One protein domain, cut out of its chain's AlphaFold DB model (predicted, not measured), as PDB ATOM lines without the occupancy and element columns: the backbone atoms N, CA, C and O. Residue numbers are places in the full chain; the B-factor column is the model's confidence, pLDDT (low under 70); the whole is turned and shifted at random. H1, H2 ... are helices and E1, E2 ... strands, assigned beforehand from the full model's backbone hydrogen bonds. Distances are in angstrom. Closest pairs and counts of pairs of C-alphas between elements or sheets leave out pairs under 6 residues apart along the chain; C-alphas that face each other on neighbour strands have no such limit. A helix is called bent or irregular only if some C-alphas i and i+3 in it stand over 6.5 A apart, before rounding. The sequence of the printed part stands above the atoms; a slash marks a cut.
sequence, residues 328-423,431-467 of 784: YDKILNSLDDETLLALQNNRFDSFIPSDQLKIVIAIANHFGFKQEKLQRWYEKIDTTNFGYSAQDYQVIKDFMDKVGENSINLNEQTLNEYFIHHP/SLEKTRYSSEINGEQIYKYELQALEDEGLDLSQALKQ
ATOM      1  N   TYR A 328     184.102 238.867 246.392       94.62
ATOM      2  CA  TYR A 328     183.860 239.938 245.425       94.62
ATOM      3  C   TYR A 328     184.914 239.973 244.305       94.62
ATOM      4  O   TYR A 328     185.200 241.038 243.762       94.62
ATOM      5  N   ASP A 329     185.499 238.829 243.940       92.56
ATOM      6  CA  ASP A 329     186.557 238.714 242.924       92.56
ATOM      7  C   ASP A 329     186.192 239.364 241.579       92.56
ATOM      8  O   ASP A 329     187.021 240.044 240.982       92.56
ATOM      9  N   LYS A 330     184.939 239.244 241.126       91.81
ATOM     10  CA  LYS A 330     184.439 239.901 239.908       91.81
ATOM     11  C   LYS A 330     184.583 241.419 239.970       91.81
ATOM     12  O   LYS A 330     184.918 242.027 238.958       91.81
ATOM     13  N   ILE A 331     184.342 242.025 241.137       94.31
ATOM     14  CA  ILE A 331     184.517 243.469 241.345       94.31
ATOM     15  C   ILE A 331     186.013 243.785 241.398       94.31
ATOM     16  O   ILE A 331     186.481 244.639 240.653       94.31
ATOM     17  N   LEU A 332     186.760 243.045 242.224       93.62
ATOM     18  CA  LEU A 332     188.194 243.252 242.446       93.62
ATOM     19  C   LEU A 332     189.019 243.131 241.155       93.62
ATOM     20  O   LEU A 332     189.933 243.913 240.945       93.62
ATOM     21  N   ASN A 333     188.676 242.193 240.271       93.88
ATOM     22  CA  ASN A 333     189.377 241.975 239.003       93.88
ATOM     23  C   ASN A 333     188.948 242.950 237.890       93.88
ATOM     24  O   ASN A 333     189.618 243.023 236.863       93.88
ATOM     25  N   SER A 334     187.820 243.652 238.055       93.94
ATOM     26  CA  SER A 334     187.286 244.587 237.048       93.94
ATOM     27  C   SER A 334     187.701 246.040 237.288       93.94
ATOM     28  O   SER A 334     187.539 246.866 236.390       93.94
ATOM     29  N   LEU A 335     188.187 246.361 238.490       93.31
ATOM     30  CA  LEU A 335     188.563 247.710 238.907       93.31
ATOM     31  C   LEU A 335     190.081 247.820 239.078       93.31
ATOM     32  O   LEU A 335     190.745 246.863 239.464       93.31
ATOM     33  N   ASP A 336     190.620 249.000 238.783       92.50
ATOM     34  CA  ASP A 336     191.997 249.359 239.130       92.50
ATOM     35  C   ASP A 336     192.088 249.836 240.593       92.50
ATOM     36  O   ASP A 336     191.073 250.050 241.263       92.50
ATOM     37  N   ASP A 337     193.313 250.006 241.102       90.31
ATOM     38  CA  ASP A 337     193.545 250.398 242.499       90.31
ATOM     39  C   ASP A 337     192.866 251.732 242.860       90.31
ATOM     40  O   ASP A 337     192.362 251.879 243.973       90.31
ATOM     41  N   GLU A 338     192.808 252.697 241.933       91.38
ATOM     42  CA  GLU A 338     192.189 254.006 242.180       91.38
ATOM     43  C   GLU A 338     190.663 253.909 242.288       91.38
ATOM     44  O   GLU A 338     190.079 254.427 243.244       91.38
ATOM     45  N   THR A 339     190.007 253.218 241.354       91.44
ATOM     46  CA  THR A 339     188.547 253.036 241.352       91.44
ATOM     47  C   THR A 339     188.072 252.116 242.478       91.44
ATOM     48  O   THR A 339     187.025 252.371 243.080       91.44
ATOM     49  N   LEU A 340     188.858 251.099 242.848       92.31
ATOM     50  CA  LEU A 340     188.582 250.268 244.020       92.31
ATOM     51  C   LEU A 340     188.732 251.065 245.322       92.31
ATOM     52  O   LEU A 340     187.875 250.982 246.205       92.31
ATOM     53  N   LEU A 341     189.795 251.868 245.449       90.31
ATOM     54  CA  LEU A 341     189.973 252.753 246.600       90.31
ATOM     55  C   LEU A 341     188.822 253.758 246.696       90.31
ATOM     56  O   LEU A 341     188.364 254.051 247.801       90.31
ATOM     57  N   ALA A 342     188.324 254.251 245.562       90.12
ATOM     58  CA  ALA A 342     187.193 255.165 245.518       90.12
ATOM     59  C   ALA A 342     185.907 254.546 246.070       90.12
ATOM     60  O   ALA A 342     185.248 255.154 246.919       90.12
ATOM     61  N   LEU A 343     185.594 253.326 245.622       92.06
ATOM     62  CA  LEU A 343     184.462 252.539 246.105       92.06
ATOM     63  C   LEU A 343     184.571 252.292 247.616       92.06
ATOM     64  O   LEU A 343     183.621 252.535 248.350       92.06
ATOM     65  N   GLN A 344     185.741 251.868 248.097       92.31
ATOM     66  CA  GLN A 344     185.948 251.494 249.501       92.31
ATOM     67  C   GLN A 344     186.175 252.679 250.456       92.31
ATOM     68  O   GLN A 344     186.376 252.437 251.636       92.31
ATOM     69  N   ASN A 345     186.200 253.937 250.000       89.44
ATOM     70  CA  ASN A 345     186.433 255.111 250.867       89.44
ATOM     71  C   ASN A 345     185.398 256.228 250.668       89.44
ATOM     72  O   ASN A 345     185.691 257.396 250.924       89.44
ATOM     73  N   ASN A 346     184.209 255.879 250.176       90.31
ATOM     74  CA  ASN A 346     183.115 256.816 249.929       90.31
ATOM     75  C   ASN A 346     183.493 257.989 249.000       90.31
ATOM     76  O   ASN A 346     183.164 259.145 249.264       90.31
ATOM     77  N   ARG A 347     184.246 257.718 247.924       91.06
ATOM     78  CA  ARG A 347     184.713 258.750 246.977       91.06
ATOM     79  C   ARG A 347     184.082 258.643 245.592       91.06
ATOM     80  O   ARG A 347     184.586 259.263 244.660       91.06
ATOM     81  N   PHE A 348     182.986 257.905 245.442       89.44
ATOM     82  CA  PHE A 348     182.311 257.700 244.155       89.44
ATOM     83  C   PHE A 348     181.963 259.018 243.434       89.44
ATOM     84  O   PHE A 348     182.257 259.176 242.248       89.44
ATOM     85  N   ASP A 349     181.436 260.006 244.161       88.50
ATOM     86  CA  ASP A 349     181.026 261.301 243.590       88.50
ATOM     87  C   ASP A 349     182.197 262.197 243.156       88.50
ATOM     88  O   ASP A 349     182.002 263.175 242.438       88.50
ATOM     89  N   SER A 350     183.426 261.871 243.571       86.81
ATOM     90  CA  SER A 350     184.628 262.620 243.180       86.81
ATOM     91  C   SER A 350     185.198 262.218 241.814       86.81
ATOM     92  O   SER A 350     186.090 262.898 241.308       86.81
ATOM     93  N   PHE A 351     184.690 261.138 241.212       87.06
ATOM     94  CA  PHE A 351     185.167 260.614 239.932       87.06
ATOM     95  C   PHE A 351     184.387 261.161 238.736       87.06
ATOM     96  O   PHE A 351     183.229 261.562 238.833       87.06
ATOM     97  N   ILE A 352     185.025 261.136 237.563       88.88
ATOM     98  CA  ILE A 352     184.358 261.463 236.301       88.88
ATOM     99  C   ILE A 352     183.312 260.384 235.940       88.88
ATOM    100  O   ILE A 352     183.498 259.212 236.282       88.88
ATOM    101  N   PRO A 353     182.243 260.724 235.186       89.75
ATOM    102  CA  PRO A 353     181.153 259.790 234.874       89.75
ATOM    103  C   PRO A 353     181.579 258.456 234.247       89.75
ATOM    104  O   PRO A 353     180.910 257.443 234.432       89.75
ATOM    105  N   SER A 354     182.688 258.429 233.503       87.00
ATOM    106  CA  SER A 354     183.223 257.200 232.909       87.00
ATOM    107  C   SER A 354     183.785 256.229 233.944       87.00
ATOM    108  O   SER A 354     183.637 255.026 233.767       87.00
ATOM    109  N   ASP A 355     184.409 256.723 235.015       89.75
ATOM    110  CA  ASP A 355     184.941 255.868 236.081       89.75
ATOM    111  C   ASP A 355     183.831 255.436 237.038       89.75
ATOM    112  O   ASP A 355     183.782 254.276 237.442       89.75
ATOM    113  N   GLN A 356     182.864 256.321 237.291       92.25
ATOM    114  CA  GLN A 356     181.617 255.956 237.967       92.25
ATOM    115  C   GLN A 356     180.903 254.812 237.236       92.25
ATOM    116  O   GLN A 356     180.511 253.822 237.853       92.25
ATOM    117  N   LEU A 357     180.806 254.895 235.904       91.25
ATOM    118  CA  LEU A 357     180.224 253.835 235.086       91.25
ATOM    119  C   LEU A 357     181.011 252.515 235.202       91.25
ATOM    120  O   LEU A 357     180.381 251.463 235.267       91.25
ATOM    121  N   LYS A 358     182.353 252.539 235.279       91.56
ATOM    122  CA  LYS A 358     183.161 251.321 235.511       91.56
ATOM    123  C   LYS A 358     182.811 250.657 236.844       91.56
ATOM    124  O   LYS A 358     182.586 249.450 236.868       91.56
ATOM    125  N   ILE A 359     182.723 251.441 237.923       93.50
ATOM    126  CA  ILE A 359     182.352 250.955 239.263       93.50
ATOM    127  C   ILE A 359     180.956 250.322 239.230       93.50
ATOM    128  O   ILE A 359     180.787 249.177 239.649       93.50
ATOM    129  N   VAL A 360     179.973 251.020 238.655       94.94
ATOM    130  CA  VAL A 360     178.593 250.526 238.539       94.94
ATOM    131  C   VAL A 360     178.523 249.238 237.715       94.94
ATOM    132  O   VAL A 360     177.861 248.292 238.132       94.94
ATOM    133  N   ILE A 361     179.229 249.157 236.580       93.12
ATOM    134  CA  ILE A 361     179.281 247.942 235.750       93.12
ATOM    135  C   ILE A 361     179.917 246.777 236.518       93.12
ATOM    136  O   ILE A 361     179.396 245.664 236.467       93.12
ATOM    137  N   ALA A 362     181.015 247.011 237.242       94.88
ATOM    138  CA  ALA A 362     181.679 245.971 238.026       94.88
ATOM    139  C   ALA A 362     180.741 245.384 239.097       94.88
ATOM    140  O   ALA A 362     180.630 244.162 239.220       94.88
ATOM    141  N   ILE A 363     180.015 246.245 239.819       95.38
ATOM    142  CA  ILE A 363     179.034 245.839 240.835       95.38
ATOM    143  C   ILE A 363     177.845 245.115 240.184       95.38
ATOM    144  O   ILE A 363     177.476 244.021 240.614       95.38
ATOM    145  N   ALA A 364     177.277 245.673 239.113       94.94
ATOM    146  CA  ALA A 364     176.154 245.075 238.392       94.94
ATOM    147  C   ALA A 364     176.476 243.665 237.875       94.94
ATOM    148  O   ALA A 364     175.680 242.742 238.044       94.94
ATOM    149  N   ASN A 365     177.672 243.476 237.312       93.75
ATOM    150  CA  ASN A 365     178.145 242.180 236.829       93.75
ATOM    151  C   ASN A 365     178.294 241.149 237.957       93.75
ATOM    152  O   ASN A 365     178.061 239.958 237.732       93.75
ATOM    153  N   HIS A 366     178.684 241.579 239.163       92.81
ATOM    154  CA  HIS A 366     178.754 240.692 240.323       92.81
ATOM    155  C   HIS A 366     177.365 240.171 240.712       92.81
ATOM    156  O   HIS A 366     177.203 238.962 240.876       92.81
ATOM    157  N   PHE A 367     176.364 241.055 240.760       91.94
ATOM    158  CA  PHE A 367     174.977 240.706 241.091       91.94
ATOM    159  C   PHE A 367     174.168 240.120 239.919       91.94
ATOM    160  O   PHE A 367     173.041 239.670 240.112       91.94
ATOM    161  N   GLY A 368     174.734 240.077 238.710       93.00
ATOM    162  CA  GLY A 368     174.083 239.508 237.527       93.00
ATOM    163  C   GLY A 368     173.006 240.402 236.904       93.00
ATOM    164  O   GLY A 368     172.170 239.904 236.147       93.00
ATOM    165  N   PHE A 369     173.019 241.706 237.193       93.94
ATOM    166  CA  PHE A 369     172.082 242.662 236.605       93.94
ATOM    167  C   PHE A 369     172.411 242.935 235.138       93.94
ATOM    168  O   PHE A 369     173.574 242.988 234.734       93.94
ATOM    169  N   LYS A 370     171.371 243.123 234.321       90.69
ATOM    170  CA  LYS A 370     171.513 243.443 232.898       90.69
ATOM    171  C   LYS A 370     171.212 244.912 232.670       90.69
ATOM    172  O   LYS A 370     170.187 245.416 233.111       90.69
ATOM    173  N   GLN A 371     172.089 245.576 231.931       89.19
ATOM    174  CA  GLN A 371     171.872 246.957 231.526       89.19
ATOM    175  C   GLN A 371     170.728 247.016 230.497       89.19
ATOM    176  O   GLN A 371     170.779 246.335 229.473       89.19
ATOM    177  N   GLU A 372     169.703 247.827 230.756       87.44
ATOM    178  CA  GLU A 372     168.561 248.019 229.850       87.44
ATOM    179  C   GLU A 372     168.936 248.920 228.667       87.44
ATOM    180  O   GLU A 372     168.466 248.723 227.543       87.44
ATOM    181  N   LYS A 373     169.823 249.894 228.907       81.06
ATOM    182  CA  LYS A 373     170.327 250.816 227.886       81.06
ATOM    183  C   LYS A 373     171.853 250.839 227.868       81.06
ATOM    184  O   LYS A 373     172.488 251.377 228.771       81.06
ATOM    185  N   LEU A 374     172.430 250.302 226.795       74.44
ATOM    186  CA  LEU A 374     173.874 250.325 226.549       74.44
ATOM    187  C   LEU A 374     174.373 251.766 226.381       74.44
ATOM    188  O   LEU A 374     173.994 252.446 225.426       74.44
ATOM    189  N   GLN A 375     175.257 252.206 227.275       76.25
ATOM    190  CA  GLN A 375     175.928 253.503 227.176       76.25
ATOM    191  C   GLN A 375     177.023 253.431 226.100       76.25
ATOM    192  O   GLN A 375     178.005 252.701 226.243       76.25
ATOM    193  N   ARG A 376     176.846 254.156 224.988       73.38
ATOM    194  CA  ARG A 376     177.829 254.219 223.891       73.38
ATOM    195  C   ARG A 376     178.824 255.357 224.118       73.38
ATOM    196  O   ARG A 376     178.472 256.381 224.685       73.38
ATOM    197  N   TRP A 377     180.044 255.214 223.596       64.19
ATOM    198  CA  TRP A 377     181.155 256.159 223.814       64.19
ATOM    199  C   TRP A 377     180.889 257.613 223.367       64.19
ATOM    200  O   TRP A 377     181.587 258.518 223.812       64.19
ATOM    201  N   TYR A 378     179.905 257.840 222.493       67.56
ATOM    202  CA  TYR A 378     179.513 259.163 221.994       67.56
ATOM    203  C   TYR A 378     178.227 259.712 222.644       67.56
ATOM    204  O   TYR A 378     177.844 260.850 222.370       67.56
ATOM    205  N   GLU A 379     177.533 258.923 223.470       72.69
ATOM    206  CA  GLU A 379     176.335 259.356 224.197       72.69
ATOM    207  C   GLU A 379     176.732 259.922 225.566       72.69
ATOM    208  O   GLU A 379     177.662 259.444 226.215       72.69
ATOM    209  N   LYS A 380     176.031 260.968 226.021       80.00
ATOM    210  CA  LYS A 380     176.233 261.498 227.374       80.00
ATOM    211  C   LYS A 380     175.786 260.435 228.381       80.00
ATOM    212  O   LYS A 380     174.613 260.068 228.373       80.00
ATOM    213  N   ILE A 381     176.707 259.991 229.240       81.69
ATOM    214  CA  ILE A 381     176.428 259.007 230.295       81.69
ATOM    215  C   ILE A 381     175.301 259.539 231.181       81.69
ATOM    216  O   ILE A 381     175.397 260.639 231.733       81.69
ATOM    217  N   ASP A 382     174.235 258.752 231.301       82.94
ATOM    218  CA  ASP A 382     173.153 259.024 232.239       82.94
ATOM    219  C   ASP A 382     173.593 258.608 233.644       82.94
ATOM    220  O   ASP A 382     173.630 257.424 233.966       82.94
ATOM    221  N   THR A 383     173.947 259.581 234.476       84.25
ATOM    222  CA  THR A 383     174.424 259.340 235.843       84.25
ATOM    223  C   THR A 383     173.289 259.130 236.848       84.25
ATOM    224  O   THR A 383     173.561 258.956 238.029       84.25
ATOM    225  N   THR A 384     172.019 259.176 236.422       86.19
ATOM    226  CA  THR A 384     170.888 258.956 237.340       86.19
ATOM    227  C   THR A 384     170.706 257.481 237.686       86.19
ATOM    228  O   THR A 384     170.447 257.163 238.842       86.19
ATOM    229  N   ASN A 385     170.877 256.586 236.706       88.06
ATOM    230  CA  ASN A 385     170.769 255.133 236.884       88.06
ATOM    231  C   ASN A 385     171.783 254.321 236.060       88.06
ATOM    232  O   ASN A 385     171.720 253.090 236.043       88.06
ATOM    233  N   PHE A 386     172.682 254.984 235.321       91.00
ATOM    234  CA  PHE A 386     173.716 254.351 234.496       91.00
ATOM    235  C   PHE A 386     173.180 253.312 233.491       91.00
ATOM    236  O   PHE A 386     173.912 252.428 233.047       91.00
ATOM    237  N   GLY A 387     171.914 253.438 233.072       90.44
ATOM    238  CA  GLY A 387     171.266 252.537 232.113       90.44
ATOM    239  C   GLY A 387     170.694 251.244 232.707       90.44
ATOM    240  O   GLY A 387     170.381 250.336 231.935       90.44
ATOM    241  N   TYR A 388     170.564 251.146 234.031       94.19
ATOM    242  CA  TYR A 388     169.903 250.036 234.729       94.19
ATOM    243  C   TYR A 388     168.476 250.401 235.152       94.19
ATOM    244  O   TYR A 388     168.134 251.582 235.271       94.19
ATOM    245  N   SER A 389     167.648 249.383 235.406       93.75
ATOM    246  CA  SER A 389     166.314 249.586 235.973       93.75
ATOM    247  C   SER A 389     166.415 250.315 237.323       93.75
ATOM    248  O   SER A 389     167.425 250.214 238.026       93.75
ATOM    249  N   ALA A 390     165.369 251.049 237.717       91.94
ATOM    250  CA  ALA A 390     165.370 251.769 238.996       91.94
ATOM    251  C   ALA A 390     165.596 250.828 240.194       91.94
ATOM    252  O   ALA A 390     166.271 251.199 241.149       91.94
ATOM    253  N   GLN A 391     165.073 249.601 240.112       93.44
ATOM    254  CA  GLN A 391     165.227 248.589 241.152       93.44
ATOM    255  C   GLN A 391     166.662 248.052 241.223       93.44
ATOM    256  O   GLN A 391     167.234 247.994 242.308       93.44
ATOM    257  N   ASP A 392     167.262 247.695 240.084       94.25
ATOM    258  CA  ASP A 392     168.626 247.147 240.050       94.25
ATOM    259  C   ASP A 392     169.653 248.203 240.461       94.25
ATOM    260  O   ASP A 392     170.573 247.928 241.233       94.25
ATOM    261  N   TYR A 393     169.473 249.441 239.988       94.88
ATOM    262  CA  TYR A 393     170.355 250.537 240.364       94.88
ATOM    263  C   TYR A 393     170.260 250.868 241.854       94.88
ATOM    264  O   TYR A 393     171.283 251.171 242.462       94.88
ATOM    265  N   GLN A 394     169.076 250.748 242.465       95.75
ATOM    266  CA  GLN A 394     168.942 250.911 243.910       95.75
ATOM    267  C   GLN A 394     169.796 249.886 244.667       95.75
ATOM    268  O   GLN A 394     170.523 250.271 245.573       95.75
ATOM    269  N   VAL A 395     169.802 248.614 244.249       94.06
ATOM    270  CA  VAL A 395     170.649 247.581 244.876       94.06
ATOM    271  C   VAL A 395     172.140 247.885 244.692       94.06
ATOM    272  O   VAL A 395     172.923 247.732 245.631       94.06
ATOM    273  N   ILE A 396     172.545 248.340 243.501       95.19
ATOM    274  CA  ILE A 396     173.934 248.749 243.233       95.19
ATOM    275  C   ILE A 396     174.335 249.917 244.140       95.19
ATOM    276  O   ILE A 396     175.406 249.880 244.749       95.19
ATOM    277  N   LYS A 397     173.475 250.935 244.239       94.62
ATOM    278  CA  LYS A 397     173.697 252.114 245.073       94.62
ATOM    279  C   LYS A 397     173.781 251.733 246.549       94.62
ATOM    280  O   LYS A 397     174.744 252.111 247.200       94.62
ATOM    281  N   ASP A 398     172.857 250.919 247.049       94.69
ATOM    282  CA  ASP A 398     172.852 250.464 248.444       94.69
ATOM    283  C   ASP A 398     174.126 249.681 248.793       94.69
ATOM    284  O   ASP A 398     174.691 249.847 249.874       94.69
ATOM    285  N   PHE A 399     174.610 248.835 247.876       95.12
ATOM    286  CA  PHE A 399     175.883 248.137 248.050       95.12
ATOM    287  C   PHE A 399     177.063 249.114 248.092       95.12
ATOM    288  O   PHE A 399     177.916 249.014 248.973       95.12
ATOM    289  N   MET A 400     177.108 250.057 247.151       94.94
ATOM    290  CA  MET A 400     178.167 251.055 247.053       94.94
ATOM    291  C   MET A 400     178.218 251.961 248.285       94.94
ATOM    292  O   MET A 400     179.291 252.123 248.859       94.94
ATOM    293  N   ASP A 401     177.070 252.473 248.726       93.38
ATOM    294  CA  ASP A 401     176.937 253.290 249.933       93.38
ATOM    295  C   ASP A 401     177.386 252.480 251.158       93.38
ATOM    296  O   ASP A 401     178.249 252.920 251.917       93.38
ATOM    297  N   LYS A 402     176.910 251.232 251.303       93.25
ATOM    298  CA  LYS A 402     177.320 250.347 252.406       93.25
ATOM    299  C   LYS A 402     178.838 250.143 252.438       93.25
ATOM    300  O   LYS A 402     179.432 250.233 253.513       93.25
ATOM    301  N   VAL A 403     179.468 249.865 251.295       93.88
ATOM    302  CA  VAL A 403     180.919 249.639 251.195       93.88
ATOM    303  C   VAL A 403     181.707 250.921 251.451       93.88
ATOM    304  O   VAL A 403     182.656 250.898 252.236       93.88
ATOM    305  N   GLY A 404     181.307 252.028 250.832       91.75
ATOM    306  CA  GLY A 404     182.002 253.305 250.915       91.75
ATOM    307  C   GLY A 404     181.890 253.949 252.289       91.75
ATOM    308  O   GLY A 404     182.913 254.224 252.915       91.75
ATOM    309  N   GLU A 405     180.669 254.159 252.787       90.19
ATOM    310  CA  GLU A 405     180.412 254.847 254.060       90.19
ATOM    311  C   GLU A 405     181.061 254.136 255.252       90.19
ATOM    312  O   GLU A 405     181.488 254.780 256.208       90.19
ATOM    313  N   ASN A 406     181.177 252.807 255.187       88.62
ATOM    314  CA  ASN A 406     181.744 251.995 256.264       88.62
ATOM    315  C   ASN A 406     183.200 251.579 256.015       88.62
ATOM    316  O   ASN A 406     183.748 250.789 256.784       88.62
ATOM    317  N   SER A 407     183.823 252.094 254.952       89.31
ATOM    318  CA  SER A 407     185.205 251.786 254.572       89.31
ATOM    319  C   SER A 407     185.512 250.281 254.494       89.31
ATOM    320  O   SER A 407     186.521 249.797 255.017       89.31
ATOM    321  N   ILE A 408     184.607 249.505 253.888       91.12
ATOM    322  CA  ILE A 408     184.700 248.041 253.864       91.12
ATOM    323  C   ILE A 408     185.780 247.602 252.874       91.12
ATOM    324  O   ILE A 408     185.678 247.840 251.672       91.12
ATOM    325  N   ASN A 409     186.785 246.871 253.363       91.62
ATOM    326  CA  ASN A 409     187.785 246.239 252.509       91.62
ATOM    327  C   ASN A 409     187.231 244.945 251.886       91.62
ATOM    328  O   ASN A 409     187.193 243.895 252.534       91.62
ATOM    329  N   LEU A 410     186.834 245.003 250.615       93.38
ATOM    330  CA  LEU A 410     186.306 243.865 249.859       93.38
ATOM    331  C   LEU A 410     187.342 242.743 249.696       93.38
ATOM    332  O   LEU A 410     186.967 241.573 249.645       93.38
ATOM    333  N   ASN A 411     188.643 243.062 249.704       90.81
ATOM    334  CA  ASN A 411     189.715 242.060 249.640       90.81
ATOM    335  C   ASN A 411     189.775 241.163 250.885       90.81
ATOM    336  O   ASN A 411     190.424 240.115 250.869       90.81
ATOM    337  N   GLU A 412     189.186 241.587 252.002       90.50
ATOM    338  CA  GLU A 412     189.133 240.811 253.246       90.50
ATOM    339  C   GLU A 412     187.919 239.889 253.333       90.50
ATOM    340  O   GLU A 412     187.891 239.023 254.203       90.50
ATOM    341  N   GLN A 413     186.972 240.028 252.407       94.25
ATOM    342  CA  GLN A 413     185.739 239.255 252.376       94.25
ATOM    343  C   GLN A 413     185.971 238.000 251.544       94.25
ATOM    344  O   GLN A 413     186.009 238.045 250.313       94.25
ATOM    345  N   THR A 414     186.186 236.883 252.225       95.94
ATOM    346  CA  THR A 414     186.511 235.603 251.601       95.94
ATOM    347  C   THR A 414     185.401 234.585 251.804       95.94
ATOM    348  O   THR A 414     184.674 234.630 252.791       95.94
ATOM    349  N   LEU A 415     185.292 233.658 250.859       97.38
ATOM    350  CA  LEU A 415     184.414 232.501 250.919       97.38
ATOM    351  C   LEU A 415     185.235 231.248 250.613       97.38
ATOM    352  O   LEU A 415     186.072 231.244 249.704       97.38
ATOM    353  N   ASN A 416     185.031 230.192 251.392       98.00
ATOM    354  CA  ASN A 416     185.691 228.916 251.155       98.00
ATOM    355  C   ASN A 416     185.344 228.333 249.771       98.00
ATOM    356  O   ASN A 416     184.195 228.402 249.332       98.00
ATOM    357  N   GLU A 417     186.323 227.708 249.113       97.25
ATOM    358  CA  GLU A 417     186.145 227.078 247.797       97.25
ATOM    359  C   GLU A 417     185.019 226.036 247.775       97.25
ATOM    360  O   GLU A 417     184.298 225.935 246.783       97.25
ATOM    361  N   TYR A 418     184.796 225.334 248.891       98.12
ATOM    362  CA  TYR A 418     183.692 224.394 249.034       98.12
ATOM    363  C   TYR A 418     182.339 225.069 248.783       98.12
ATOM    364  O   TYR A 418     181.553 224.593 247.973       98.12
ATOM    365  N   PHE A 419     182.072 226.205 249.428       98.00
ATOM    366  CA  PHE A 419     180.795 226.914 249.296       98.00
ATOM    367  C   PHE A 419     180.634 227.599 247.935       98.00
ATOM    368  O   PHE A 419     179.512 227.792 247.480       98.00
ATOM    369  N   ILE A 420     181.739 227.930 247.262       95.44
ATOM    370  CA  ILE A 420     181.716 228.445 245.886       95.44
ATOM    371  C   ILE A 420     181.267 227.353 244.907       95.44
ATOM    372  O   ILE A 420     180.511 227.632 243.977       95.44
ATOM    373  N   HIS A 421     181.703 226.109 245.123       95.94
ATOM    374  CA  HIS A 421     181.299 224.958 244.312       95.94
ATOM    375  C   HIS A 421     179.975 224.319 244.757       95.94
ATOM    376  O   HIS A 421     179.342 223.639 243.952       95.94
ATOM    377  N   HIS A 422     179.549 224.582 245.994       96.50
ATOM    378  CA  HIS A 422     178.314 224.086 246.598       96.50
ATOM    379  C   HIS A 422     177.454 225.220 247.186       96.50
ATOM    380  O   HIS A 422     177.185 225.224 248.397       96.50
ATOM    381  N   PRO A 423     177.016 226.204 246.376       95.62
ATOM    382  CA  PRO A 423     176.196 227.316 246.862       95.62
ATOM    383  C   PRO A 423     174.868 226.844 247.471       95.62
ATOM    384  O   PRO A 423     174.330 227.491 248.361       95.62
ATOM    385  N   SER A 431     175.514 238.379 252.485       92.75
ATOM    386  CA  SER A 431     175.504 239.847 252.568       92.75
ATOM    387  C   SER A 431     176.613 240.363 253.488       92.75
ATOM    388  O   SER A 431     177.061 239.660 254.394       92.75
ATOM    389  N   LEU A 432     177.056 241.604 253.263       93.38
ATOM    390  CA  LEU A 432     177.953 242.312 254.175       93.38
ATOM    391  C   LEU A 432     177.166 242.859 255.357       93.38
ATOM    392  O   LEU A 432     176.346 243.770 255.201       93.38
ATOM    393  N   GLU A 433     177.476 242.337 256.538       91.94
ATOM    394  CA  GLU A 433     176.762 242.664 257.758       91.94
ATOM    395  C   GLU A 433     177.690 243.180 258.845       91.94
ATOM    396  O   GLU A 433     178.831 242.735 259.020       91.94
ATOM    397  N   LYS A 434     177.162 244.148 259.589       88.50
ATOM    398  CA  LYS A 434     177.851 244.777 260.706       88.50
ATOM    399  C   LYS A 434     178.093 243.743 261.800       88.50
ATOM    400  O   LYS A 434     177.165 243.088 262.267       88.50
ATOM    401  N   THR A 435     179.333 243.630 262.257       82.62
ATOM    402  CA  THR A 435     179.671 242.778 263.398       82.62
ATOM    403  C   THR A 435     179.631 243.564 264.707       82.62
ATOM    404  O   THR A 435     179.655 244.796 264.740       82.62
ATOM    405  N   ARG A 436     179.638 242.836 265.826       74.00
ATOM    406  CA  ARG A 436     179.835 243.415 267.164       74.00
ATOM    407  C   ARG A 436     181.259 243.924 267.413       74.00
ATOM    408  O   ARG A 436     181.500 244.556 268.437       74.00
ATOM    409  N   TYR A 437     182.208 243.583 266.542       75.19
ATOM    410  CA  TYR A 437     183.597 243.987 266.684       75.19
ATOM    411  C   TYR A 437     183.788 245.372 266.084       75.19
ATOM    412  O   TYR A 437     183.332 245.666 264.978       75.19
ATOM    413  N   SER A 438     184.484 246.221 266.820       77.81
ATOM    414  CA  SER A 438     184.815 247.564 266.382       77.81
ATOM    415  C   SER A 438     186.179 247.974 266.912       77.81
ATOM    416  O   SER A 438     186.654 247.466 267.930       77.81
ATOM    417  N   SER A 439     186.813 248.885 266.191       73.75
ATOM    418  CA  SER A 439     188.038 249.560 266.594       73.75
ATOM    419  C   SER A 439     187.744 251.033 266.813       73.75
ATOM    420  O   SER A 439     186.935 251.617 266.097       73.75
ATOM    421  N   GLU A 440     188.422 251.638 267.778       75.75
ATOM    422  CA  GLU A 440     188.402 253.083 267.957       75.75
ATOM    423  C   GLU A 440     189.597 253.683 267.214       75.75
ATOM    424  O   GLU A 440     190.746 253.324 267.483       75.75
ATOM    425  N   ILE A 441     189.328 254.566 266.256       73.19
ATOM    426  CA  ILE A 441     190.351 255.318 265.527       73.19
ATOM    427  C   ILE A 441     189.965 256.791 265.623       73.19
ATOM    428  O   ILE A 441     188.860 257.166 265.251       73.19
ATOM    429  N   ASN A 442     190.861 257.631 266.148       73.44
ATOM    430  CA  ASN A 442     190.635 259.074 266.324       73.44
ATOM    431  C   ASN A 442     189.352 259.442 267.108       73.44
ATOM    432  O   ASN A 442     188.783 260.505 266.886       73.44
ATOM    433  N   GLY A 443     188.905 258.582 268.032       72.75
ATOM    434  CA  GLY A 443     187.680 258.786 268.817       72.75
ATOM    435  C   GLY A 443     186.382 258.383 268.104       72.75
ATOM    436  O   GLY A 443     185.312 258.491 268.699       72.75
ATOM    437  N   GLU A 444     186.454 257.887 266.863       73.06
ATOM    438  CA  GLU A 444     185.317 257.312 266.146       73.06
ATOM    439  C   GLU A 444     185.330 255.781 266.225       73.06
ATOM    440  O   GLU A 444     186.361 255.121 266.048       73.06
ATOM    441  N   GLN A 445     184.156 255.207 266.492       77.44
ATOM    442  CA  GLN A 445     183.966 253.763 266.561       77.44
ATOM    443  C   GLN A 445     183.724 253.209 265.152       77.44
ATOM    444  O   GLN A 445     182.614 253.289 264.624       77.44
ATOM    445  N   ILE A 446     184.745 252.594 264.562       77.00
ATOM    446  CA  ILE A 446     184.642 251.947 263.252       77.00
ATOM    447  C   ILE A 446     184.277 250.483 263.467       77.00
ATOM    448  O   ILE A 446     185.012 249.724 264.103       77.00
ATOM    449  N   TYR A 447     183.113 250.087 262.963       82.19
ATOM    450  CA  TYR A 447     182.637 248.713 263.067       82.19
ATOM    451  C   TYR A 447     183.176 247.864 261.927       82.19
ATOM    452  O   TYR A 447     183.218 248.295 260.778       82.19
ATOM    453  N   LYS A 448     183.542 246.624 262.243       85.75
ATOM    454  CA  LYS A 448     183.946 245.654 261.234       85.75
ATOM    455  C   LYS A 448     182.706 245.081 260.550       85.75
ATOM    456  O   LYS A 448     181.768 244.673 261.239       85.75
ATOM    457  N   TYR A 449     182.738 245.004 259.224       90.44
ATOM    458  CA  TYR A 449     181.747 244.303 258.410       90.44
ATOM    459  C   TYR A 449     182.324 242.987 257.899       90.44
ATOM    460  O   TYR A 449     183.490 242.919 257.497       90.44
ATOM    461  N   GLU A 450     181.505 241.944 257.929       91.69
ATOM    462  CA  GLU A 450     181.881 240.605 257.481       91.69
ATOM    463  C   GLU A 450     180.787 240.021 256.588       91.69
ATOM    464  O   GLU A 450     179.600 240.310 256.768       91.69
ATOM    465  N   LEU A 451     181.200 239.190 255.633       93.88
ATOM    466  CA  LEU A 451     180.305 238.376 254.825       93.88
ATOM    467  C   LEU A 451     179.575 237.366 255.722       93.88
ATOM    468  O   LEU A 451     180.199 236.518 256.361       93.88
ATOM    469  N   GLN A 452     178.251 237.464 255.771       94.06
ATOM    470  CA  GLN A 452     177.383 236.616 256.582       94.06
ATOM    471  C   GLN A 452     176.258 236.021 255.739       94.06
ATOM    472  O   GLN A 452     175.831 236.623 254.756       94.06
ATOM    473  N   ALA A 453     175.763 234.848 256.135       95.56
ATOM    474  CA  ALA A 453     174.547 234.269 255.577       95.56
ATOM    475  C   ALA A 453     173.328 234.821 256.327       95.56
ATOM    476  O   ALA A 453     173.195 234.622 257.533       95.56
ATOM    477  N   LEU A 454     172.451 235.523 255.620       94.25
ATOM    478  CA  LEU A 454     171.175 236.012 256.123       94.25
ATOM    479  C   LEU A 454     170.065 235.019 255.808       94.25
ATOM    480  O   LEU A 454     170.028 234.441 254.725       94.25
ATOM    481  N   GLU A 455     169.136 234.868 256.743       93.38
ATOM    482  CA  GLU A 455     167.942 234.053 256.544       93.38
ATOM    483  C   GLU A 455     167.044 234.664 255.457       93.38
ATOM    484  O   GLU A 455     166.751 235.865 255.478       93.38
ATOM    485  N   ASP A 456     166.622 233.839 254.499       92.06
ATOM    486  CA  ASP A 456     165.692 234.254 253.452       92.06
ATOM    487  C   ASP A 456     164.242 234.212 253.937       92.06
ATOM    488  O   ASP A 456     163.851 233.371 254.751       92.06
ATOM    489  N   GLU A 457     163.416 235.121 253.413       88.94
ATOM    490  CA  GLU A 457     161.990 235.150 253.733       88.94
ATOM    491  C   GLU A 457     161.318 233.856 253.252       88.94
ATOM    492  O   GLU A 457     161.331 233.534 252.065       88.94
ATOM    493  N   GLY A 458     160.726 233.107 254.187       89.62
ATOM    494  CA  GLY A 458     160.055 231.837 253.898       89.62
ATOM    495  C   GLY A 458     160.960 230.599 253.910       89.62
ATOM    496  O   GLY A 458     160.483 229.522 253.556       89.62
ATOM    497  N   LEU A 459     162.228 230.714 254.327       92.56
ATOM    498  CA  LEU A 459     163.106 229.557 254.505       92.56
ATOM    499  C   LEU A 459     162.572 228.622 255.606       92.56
ATOM    500  O   LEU A 459     162.547 228.978 256.782       92.56
ATOM    501  N   ASP A 460     162.215 227.387 255.244       95.25
ATOM    502  CA  ASP A 460     162.075 226.297 256.215       95.25
ATOM    503  C   ASP A 460     163.460 225.699 256.486       95.25
ATOM    504  O   ASP A 460     163.956 224.834 255.756       95.25
ATOM    505  N   LEU A 461     164.104 226.190 257.547       94.38
ATOM    506  CA  LEU A 461     165.453 225.775 257.921       94.38
ATOM    507  C   LEU A 461     165.552 224.266 258.200       94.38
ATOM    508  O   LEU A 461     166.573 223.655 257.887       94.38
ATOM    509  N   SER A 462     164.506 223.650 258.757       95.44
ATOM    510  CA  SER A 462     164.499 222.216 259.071       95.44
ATOM    511  C   SER A 462     164.515 221.375 257.796       95.44
ATOM    512  O   SER A 462     165.335 220.463 257.645       95.44
ATOM    513  N   GLN A 463     163.660 221.727 256.833       96.75
ATOM    514  CA  GLN A 463     163.637 221.067 255.530       96.75
ATOM    515  C   GLN A 463     164.947 221.285 254.764       96.75
ATOM    516  O   GLN A 463     165.481 220.337 254.181       96.75
ATOM    517  N   ALA A 464     165.481 222.507 254.784       96.81
ATOM    518  CA  ALA A 464     166.724 222.846 254.104       96.81
ATOM    519  C   ALA A 464     167.925 222.067 254.671       96.81
ATOM    520  O   ALA A 464     168.719 221.513 253.909       96.81
ATOM    521  N   LEU A 465     168.014 221.934 256.002       97.62
ATOM    522  CA  LEU A 465     169.036 221.118 256.666       97.62
ATOM    523  C   LEU A 465     168.953 219.653 256.245       97.62
ATOM    524  O   LEU A 465     169.964 219.065 255.865       97.62
ATOM    525  N   LYS A 466     167.748 219.074 256.241       97.12
ATOM    526  CA  LYS A 466     167.542 217.690 255.807       97.12
ATOM    527  C   LYS A 466     168.002 217.466 254.361       97.12
ATOM    528  O   LYS A 466     168.714 216.503 254.088       97.12
ATOM    529  N   GLN A 467     167.647 218.370 253.448       97.25
ATOM    530  CA  GLN A 467     168.058 218.293 252.040       97.25
ATOM    531  C   GLN A 467     169.576 218.423 251.860       97.25
ATOM    532  O   GLN A 467     170.152 217.756 251.001       97.25
TER     533      GLN A 467
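AT A GLANCE: This is residues 328 to 423 and 431 to 467 of the 784 residues of the protein "Site-specific DNA-methyltransferase (adenine-specific)" of Helicobacter pylori GAM114Ai (UniProt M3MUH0). Picture a cluster of four crossed helices, H1 to H4, with H3 touching the other three, and beside it a long, bent two-stranded hairpin, E2 and E3. The long loop 368 to 389 lies at one end of the longest axis; at the other, residues 455 to 467, with H6, stick out, and residues 416 to 423, with H5, also stand free. The printed part has 133 residues with six named helices and three named strands, in the order H1 H2 H3 H4 E1 H5 E2 E3 H6; E2 and E3 make an antiparallel sheet, and the class is mixed, helices and strands. It is only just loose, close to compact, with a radius of gyration of the C-alphas of 17.1 A and spans of 54 by 43 by 26 A.

HOW THE PARTS SIT: Start at the hairpin of E2, residues 431 to 441, and E3, residues 444 to 454, antiparallel at 159 degrees; N 433 and O 450 are 2.9 A apart and N 446 and O 439 2.8 A, both within hydrogen-bond range. E2 bends by 74 degrees at residue 436 and E3 by 67 degrees at residue 451. H4, residues 390 to 405, is near E2, with 5 pairs of C-alphas within 10 A. H3, residues 353 to 367, is the hub: it touches H4 about perpendicular at 78 degrees, closest at C-alphas 363 and 396, 6.3 A apart. H2, residues 337 to 344, touches H3 at a steep tilt of 68 degrees, only just short of about perpendicular, the closest C-alphas being those of Thr 339 and Ile 359, 6.9 A apart. H1, residues 329 to 332, touches H3, closest at C-alphas 331 and 362, 5.0 A apart. E1, residues 414 to 416, pairs with no named strand; it and H5, residues 417 to 421, meet only through their link. In H2 to H5 and in H6, residues 461 to 467, every O i to N i+4 pair is within hydrogen-bond range; H1 is too short for one.

IN THESE COORDINATES: Find C-alpha 329 at (186.557, 238.714, 242.924), where H1 begins, 4.8 A long. H2 spans 10.4 A, H3 21.0 A and H4 21.5 A; E1 spans 6.8 A and H5 6.3 A. E2 runs 25.1 A from C-alpha 431 at (175.504, 239.847, 252.568), and E3 27.5 A. H6, 9.9 A, ends at C-alpha 467, (168.058, 218.293, 252.040).

THE WHOLE: Look at Tyr 378 and Lys 466, whose C-alphas are the two farthest apart, 54.8 A. Residues 424 to 430 are cut out, and C-alphas 423 and 431 are 13.8 A apart across the cut. The link from H3 to H4 is long, 22 residues. Residues 377 to 378 are under 70 in pLDDT; the mean of the printed part is 89.7.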